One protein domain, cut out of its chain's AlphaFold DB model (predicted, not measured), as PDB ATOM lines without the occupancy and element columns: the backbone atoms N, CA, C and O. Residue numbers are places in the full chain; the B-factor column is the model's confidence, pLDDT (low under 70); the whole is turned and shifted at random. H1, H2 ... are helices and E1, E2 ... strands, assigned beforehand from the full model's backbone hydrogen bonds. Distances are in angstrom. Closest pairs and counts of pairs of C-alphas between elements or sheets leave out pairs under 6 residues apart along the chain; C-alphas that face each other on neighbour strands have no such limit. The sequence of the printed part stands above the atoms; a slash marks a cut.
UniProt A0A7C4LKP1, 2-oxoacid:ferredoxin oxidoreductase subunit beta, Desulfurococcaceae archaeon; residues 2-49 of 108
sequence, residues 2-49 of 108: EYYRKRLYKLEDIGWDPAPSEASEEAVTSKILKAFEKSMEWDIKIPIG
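This is residues 2 to 49 of the 108 residues of the protein "2-oxoacid:ferredoxin oxidoreductase subunit beta" of Desulfurococcaceae archaeon (UniProt A0A7C4LKP1). The domain is one long, narrow loop of chain: the stretch 11 to 24 runs out from the strand E1, the long helix H2 brings the chain back, and the short strand E2 returns beside E1. The pair of strands stands near one end of the long axis, with the single turn H1 beyond it at the very end, while H2 and the stretch before it make the other part of the length. The printed part has 48 residues, with two named helices and two named strands in the order H1, E1, H2, E2; the sheet is the pair E1 and E2, parallel, and the class is mixed, helices and strands. The whole is loose, with a radius of gyration of the C-alphas of 12.7 A, and a rod in outline, spanning 42 by 18 by 11 A.

From the first printed residue, H1, residues 2 to 5, is joined to E1, residues 8 to 10, by a tight link of 2 residues. E1 is the parallel neighbour of E2, residues 46 to 48, with 38 degrees between their directions. The C-alphas of Leu 8 and Ile 46 face each other at 4.8 A, and those of Lys 10 and Ile 48 at 5.0 A. Across this pair N 9 and O 46 are 3.1 A apart and N 48 and O 9 are 2.9 A apart, both within hydrogen-bond range. Between the two strands comes H2, residues 25 to 39; E1, H2 and E2 form a strand-helix-strand unit, two parallel neighbour strands with a helix between them along the chain, and its crossover is right-handed. The closest C-alphas of H2 and E2 are those of Lys 38 and Pro 47, 6.9 A apart. The closest C-alphas of H1 and E2 are those of Tyr 4 and Ile 46, 7.9 A apart. H1 and H2 are apart. In H2 every O i to N i+4 pair is within hydrogen-bond range; H1 is too short for such a pair, and its one O i to N i+3 pair is not within range.

H1 begins at C-alpha 2, at (125.666, 120.559, 158.370), and is 5.3 A from first to last C-alpha. E1 measures 6.8 A in the same way. H2 is the longest helix, 15 residues and 20.8 A, from C-alpha 25 at (107.508, 157.228, 163.155) to C-alpha 39. E2 measures 6.6 A and ends with C-alpha 48 at (115.851, 132.999, 161.686).

The two C-alphas farthest apart are those of Glu 2 and Ser 24, 42.2 A. The printed part has no cut. The link from E1 to H2 is long, 14 residues, and the link from H2 to E2 is short, 6 residues. The mean pLDDT of the printed part is 95.7, and no printed residue is under 70.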
ATOM      1  N   GLU A   2     124.716 120.132 157.320       86.31
ATOM      2  CA  GLU A   2     125.666 120.559 158.370       86.31
ATOM      3  C   GLU A   2     125.988 122.068 158.357       86.31
ATOM      4  O   GLU A   2     126.144 122.684 159.408       86.31
ATOM      5  N   TYR A   3     126.038 122.673 157.162       88.75
ATOM      6  CA  TYR A   3     126.293 124.104 156.969       88.75
ATOM      7  C   TYR A   3     125.326 124.991 157.770       88.75
ATOM      8  O   TYR A   3     125.780 125.815 158.562       88.75
ATOM      9  N   TYR A   4     124.016 124.773 157.611       91.75
ATOM     10  CA  TYR A   4     122.977 125.567 158.270       91.75
ATOM     11  C   TYR A   4     122.859 125.245 159.761       91.75
ATOM     12  O   TYR A   4     122.787 126.161 160.571       91.75
ATOM     13  N   ARG A   5     122.922 123.965 160.157       89.31
ATOM     14  CA  ARG A   5     122.778 123.566 161.573       89.31
ATOM     15  C   ARG A   5     123.754 124.272 162.518       89.31
ATOM     16  O   ARG A   5     123.404 124.513 163.661       89.31
ATOM     17  N   LYS A   6     124.960 124.598 162.044       92.94
ATOM     18  CA  LYS A   6     125.996 125.276 162.844       92.94
ATOM     19  C   LYS A   6     125.847 126.796 162.915       92.94
ATOM     20  O   LYS A   6     126.527 127.419 163.720       92.94
ATOM     21  N   ARG A   7     125.037 127.386 162.035       94.94
ATOM     22  CA  ARG A   7     124.990 128.839 161.804       94.94
ATOM     23  C   ARG A   7     123.640 129.444 162.144       94.94
ATOM     24  O   ARG A   7     123.588 130.620 162.484       94.94
ATOM     25  N   LEU A   8     122.568 128.664 162.037       95.94
ATOM     26  CA  LEU A   8     121.230 129.138 162.352       95.94
ATOM     27  C   LEU A   8     121.118 129.452 163.840       95.94
ATOM     28  O   LEU A   8     121.462 128.621 164.681       95.94
ATOM     29  N   TYR A   9     120.589 130.627 164.146       96.25
ATOM     30  CA  TYR A   9     120.148 130.975 165.486       96.25
ATOM     31  C   TYR A   9     118.797 131.670 165.405       96.25
ATOM     32  O   TYR A   9     118.487 132.364 164.437       96.25
ATOM     33  N   LYS A  10     117.983 131.454 166.427       97.31
ATOM     34  CA  LYS A  10     116.661 132.043 166.527       97.31
ATOM     35  C   LYS A  10     116.750 133.427 167.144       97.31
ATOM     36  O   LYS A  10     117.429 133.613 168.153       97.31
ATOM     37  N   LEU A  11     116.050 134.387 166.552       97.50
ATOM     38  CA  LEU A  11     115.947 135.733 167.104       97.50
ATOM     39  C   LEU A  11     115.234 135.713 168.468       97.50
ATOM     40  O   LEU A  11     115.644 136.419 169.388       97.50
ATOM     41  N   GLU A  12     114.234 134.847 168.646       96.19
ATOM     42  CA  GLU A  12     113.529 134.688 169.922       96.19
ATOM     43  C   GLU A  12     114.446 134.233 171.074       96.19
ATOM     44  O   GLU A  12     114.296 134.708 172.200       96.19
ATOM     45  N   ASP A  13     115.453 133.400 170.793       96.62
ATOM     46  CA  ASP A  13     116.376 132.868 171.809       96.62
ATOM     47  C   ASP A  13     117.304 133.955 172.383       96.62
ATOM     48  O   ASP A  13     117.864 133.787 173.467       96.62
ATOM     49  N   ILE A  14     117.467 135.081 171.676       95.62
ATOM     50  CA  ILE A  14     118.256 136.238 172.131       95.62
ATOM     51  C   ILE A  14     117.386 137.377 172.686       95.62
ATOM     52  O   ILE A  14     117.893 138.475 172.913       95.62
ATOM     53  N   GLY A  15     116.086 137.140 172.888       96.69
ATOM     54  CA  GLY A  15     115.153 138.146 173.401       96.69
ATOM     55  C   GLY A  15     114.806 139.244 172.391       96.69
ATOM     56  O   GLY A  15     114.495 140.365 172.788       96.69
ATOM     57  N   TRP A  16     114.889 138.955 171.089       97.31
ATOM     58  CA  TRP A  16     114.488 139.902 170.051       97.31
ATOM     59  C   TRP A  16     112.976 140.150 170.080       97.31
ATOM     60  O   TRP A  16     112.185 139.230 169.879       97.31
ATOM     61  N   ASP A  17     112.586 141.412 170.254       97.00
ATOM     62  CA  ASP A  17     111.215 141.867 170.029       97.00
ATOM     63  C   ASP A  17     111.078 142.439 168.603       97.00
ATOM     64  O   ASP A  17     111.689 143.477 168.306       97.00
ATOM     65  N   PRO A  18     110.296 141.807 167.707       97.31
ATOM     66  CA  PRO A  18     110.130 142.263 166.330       97.31
ATOM     67  C   PRO A  18     109.228 143.493 166.182       97.31
ATOM     68  O   PRO A  18     109.216 144.096 165.106       97.31
ATOM     69  N   ALA A  19     108.468 143.867 167.213       98.06
ATOM     70  CA  ALA A  19     107.557 144.998 167.145       98.06
ATOM     71  C   ALA A  19     108.255 146.315 167.538       98.06
ATOM     72  O   ALA A  19     109.153 146.321 168.388       98.06
ATOM     73  N   PRO A  20     107.892 147.455 166.920       97.56
ATOM     74  CA  PRO A  20     108.231 148.761 167.466       97.56
ATOM     75  C   PRO A  20     107.523 148.955 168.813       97.56
ATOM     76  O   PRO A  20     106.431 148.440 169.025       97.56
ATOM     77  N   SER A  21     108.149 149.701 169.724       95.69
ATOM     78  CA  SER A  21     107.622 149.921 171.079       95.69
ATOM     79  C   SER A  21     106.352 150.774 171.109       95.69
ATOM     80  O   SER A  21     105.598 150.724 172.077       95.69
ATOM     81  N   GLU A  22     106.141 151.582 170.073       97.25
ATOM     82  CA  GLU A  22     105.013 152.497 169.934       97.25
ATOM     83  C   GLU A  22     104.768 152.835 168.456       97.25
ATOM     84  O   GLU A  22     105.581 152.517 167.584       97.25
ATOM     85  N   ALA A  23     103.644 153.500 168.181       96.38
ATOM     86  CA  ALA A  23     103.212 153.872 166.833       96.38
ATOM     87  C   ALA A  23     103.954 155.087 166.240       96.38
ATOM     88  O   ALA A  23     103.623 155.514 165.134       96.38
ATOM     89  N   SER A  24     104.912 155.675 166.966       97.69
ATOM     90  CA  SER A  24     105.656 156.842 166.490       97.69
ATOM     91  C   SER A  24     106.536 156.483 165.289       97.69
ATOM     92  O   SER A  24     107.090 155.383 165.197       97.69
ATOM     93  N   GLU A  25     106.683 157.422 164.354       96.88
ATOM     94  CA  GLU A  25     107.508 157.228 163.155       96.88
ATOM     95  C   GLU A  25     108.968 156.910 163.512       96.88
ATOM     96  O   GLU A  25     109.600 156.069 162.867       96.88
ATOM     97  N   GLU A  26     109.485 157.519 164.581       97.75
ATOM     98  CA  GLU A  26     110.832 157.269 165.092       97.75
ATOM     99  C   GLU A  26     110.994 155.824 165.586       97.75
ATOM    100  O   GLU A  26     111.924 155.129 165.164       97.75
ATOM    101  N   ALA A  27     110.073 155.330 166.424       97.44
ATOM    102  CA  ALA A  27     110.124 153.961 166.935       97.44
ATOM    103  C   ALA A  27     109.982 152.925 165.809       97.44
ATOM    104  O   ALA A  27     110.712 151.928 165.777       97.44
ATOM    105  N   VAL A  28     109.081 153.183 164.856       98.00
ATOM    106  CA  VAL A  28     108.867 152.352 163.664       98.00
ATOM    107  C   VAL A  28     110.129 152.294 162.806       98.00
ATOM    108  O   VAL A  28     110.616 151.201 162.510       98.00
ATOM    109  N   THR A  29     110.695 153.448 162.454       97.75
ATOM    110  CA  THR A  29     111.894 153.541 161.609       97.75
ATOM    111  C   THR A  29     113.096 152.891 162.287       97.75
ATOM    112  O   THR A  29     113.789 152.077 161.677       97.75
ATOM    113  N   SER A  30     113.303 153.169 163.577       97.81
ATOM    114  CA  SER A  30     114.370 152.560 164.377       97.81
ATOM    115  C   SER A  30     114.275 151.033 164.387       97.81
ATOM    116  O   SER A  30     115.280 150.339 164.211       97.81
ATOM    117  N   LYS A  31     113.064 150.477 164.540       98.00
ATOM    118  CA  LYS A  31     112.859 149.025 164.514       98.00
ATOM    119  C   LYS A  31     113.124 148.428 163.129       98.00
ATOM    120  O   LYS A  31     113.773 147.386 163.057       98.00
ATOM    121  N   ILE A  32     112.681 149.086 162.055       97.81
ATOM    122  CA  ILE A  32     112.939 148.645 160.674       97.81
ATOM    123  C   ILE A  32     114.445 148.580 160.402       97.81
ATOM    124  O   ILE A  32     114.920 147.570 159.889       97.81
ATOM    125  N   LEU A  33     115.206 149.610 160.785       98.19
ATOM    126  CA  LEU A  33     116.656 149.644 160.569       98.19
ATOM    127  C   LEU A  33     117.370 148.503 161.302       98.19
ATOM    128  O   LEU A  33     118.159 147.786 160.694       98.19
ATOM    129  N   LYS A  34     117.030 148.252 162.572       97.81
ATOM    130  CA  LYS A  34     117.605 147.127 163.333       97.81
ATOM    131  C   LYS A  34     117.236 145.769 162.730       97.81
ATOM    132  O   LYS A  34     118.063 144.862 162.690       97.81
ATOM    133  N   ALA A  35     115.997 145.608 162.260       98.00
ATOM    134  CA  ALA A  35     115.571 144.392 161.572       98.00
ATOM    135  C   ALA A  35     116.338 144.194 160.252       98.00
ATOM    136  O   ALA A  35     116.730 143.074 159.925       98.00
ATOM    137  N   PHE A  36     116.598 145.283 159.523       97.88
ATOM    138  CA  PHE A  36     117.393 145.271 158.301       97.88
ATOM    139  C   PHE A  36     118.844 144.864 158.575       97.88
ATOM    140  O   PHE A  36     119.344 143.953 157.918       97.88
ATOM    141  N   GLU A  37     119.484 145.427 159.603       96.94
ATOM    142  CA  GLU A  37     120.824 145.018 160.052       96.94
ATOM    143  C   GLU A  37     120.883 143.515 160.360       96.94
ATOM    144  O   GLU A  37     121.785 142.824 159.887       96.94
ATOM    145  N   LYS A  38     119.884 142.979 161.077       96.31
ATOM    146  CA  LYS A  38     119.776 141.533 161.321       96.31
ATOM    147  C   LYS A  38     119.633 140.736 160.032       96.31
ATOM    148  O   LYS A  38     120.247 139.684 159.906       96.31
ATOM    149  N   SER A  39     118.849 141.213 159.068       96.50
ATOM    150  CA  SER A  39     118.647 140.509 157.794       96.50
ATOM    151  C   SER A  39     119.915 140.415 156.937       96.50
ATOM    152  O   SER A  39     120.016 139.532 156.088       96.50
ATOM    153  N   MET A  40     120.887 141.301 157.176       96.19
ATOM    154  CA  MET A  40     122.183 141.297 156.499       96.19
ATOM    155  C   MET A  40     123.199 140.341 157.140       96.19
ATOM    156  O   MET A  40     124.264 140.122 156.563       96.19
ATOM    157  N   GLU A  41     122.910 139.770 158.315       95.38
ATOM    158  CA  GLU A  41     123.794 138.784 158.933       95.38
ATOM    159  C   GLU A  41     123.847 137.504 158.086       95.38
ATOM    160  O   GLU A  41     122.857 136.786 157.918       95.38
ATOM    161  N   TRP A  42     125.037 137.212 157.565       90.62
ATOM    162  CA  TRP A  42     125.311 136.027 156.763       90.62
ATOM    163  C   TRP A  42     126.667 135.409 157.146       90.62
ATOM    164  O   TRP A  42     127.429 135.958 157.943       90.62
ATOM    165  N   ASP A  43     126.963 134.231 156.599       85.00
ATOM    166  CA  ASP A  43     128.205 133.458 156.764       85.00
ATOM    167  C   ASP A  43     128.477 132.827 158.139       85.00
ATOM    168  O   ASP A  43     128.587 131.598 158.230       85.00
ATOM    169  N   ILE A  44     128.643 133.618 159.202       89.69
ATOM    170  CA  ILE A  44     129.056 133.105 160.528       89.69
ATOM    171  C   ILE A  44     127.836 132.695 161.352       89.69
ATOM    172  O   ILE A  44     127.825 131.637 161.984       89.69
ATOM    173  N   LYS A  45     126.803 133.533 161.326       93.62
ATOM    174  CA  LYS A  45     125.515 133.310 161.972       93.62
ATOM    175  C   LYS A  45     124.424 133.742 161.009       93.62
ATOM    176  O   LYS A  45     124.582 134.734 160.310       93.62
ATOM    177  N   ILE A  46     123.351 132.968 160.964       96.56
ATOM    178  CA  ILE A  46     122.211 133.204 160.088       96.56
ATOM    179  C   ILE A  46     120.985 133.316 161.000       96.56
ATOM    180  O   ILE A  46     120.560 132.295 161.555       96.56
ATOM    181  N   PRO A  47     120.444 134.526 161.213       97.75
ATOM    182  CA  PRO A  47     119.246 134.694 162.013       97.75
ATOM    183  C   PRO A  47     118.040 134.077 161.311       97.75
ATOM    184  O   PRO A  47     117.868 134.190 160.098       97.75
ATOM    185  N   ILE A  48     117.180 133.447 162.099       97.06
ATOM    186  CA  ILE A  48     115.851 132.999 161.686       97.06
ATOM    187  C   ILE A  48     114.808 133.442 162.704       97.06
ATOM    188  O   ILE A  48     115.127 133.709 163.861       97.06
ATOM    189  N   GLY A  49     113.555 133.486 162.262       97.06
ATOM    190  CA  GLY A  49     112.423 133.914 163.072       97.06
ATOM    191  C   GLY A  49     111.778 135.169 162.500       97.06
ATOM    192  O   GLY A  49     111.875 135.451 161.303       97.06
TER     193      GLY A  49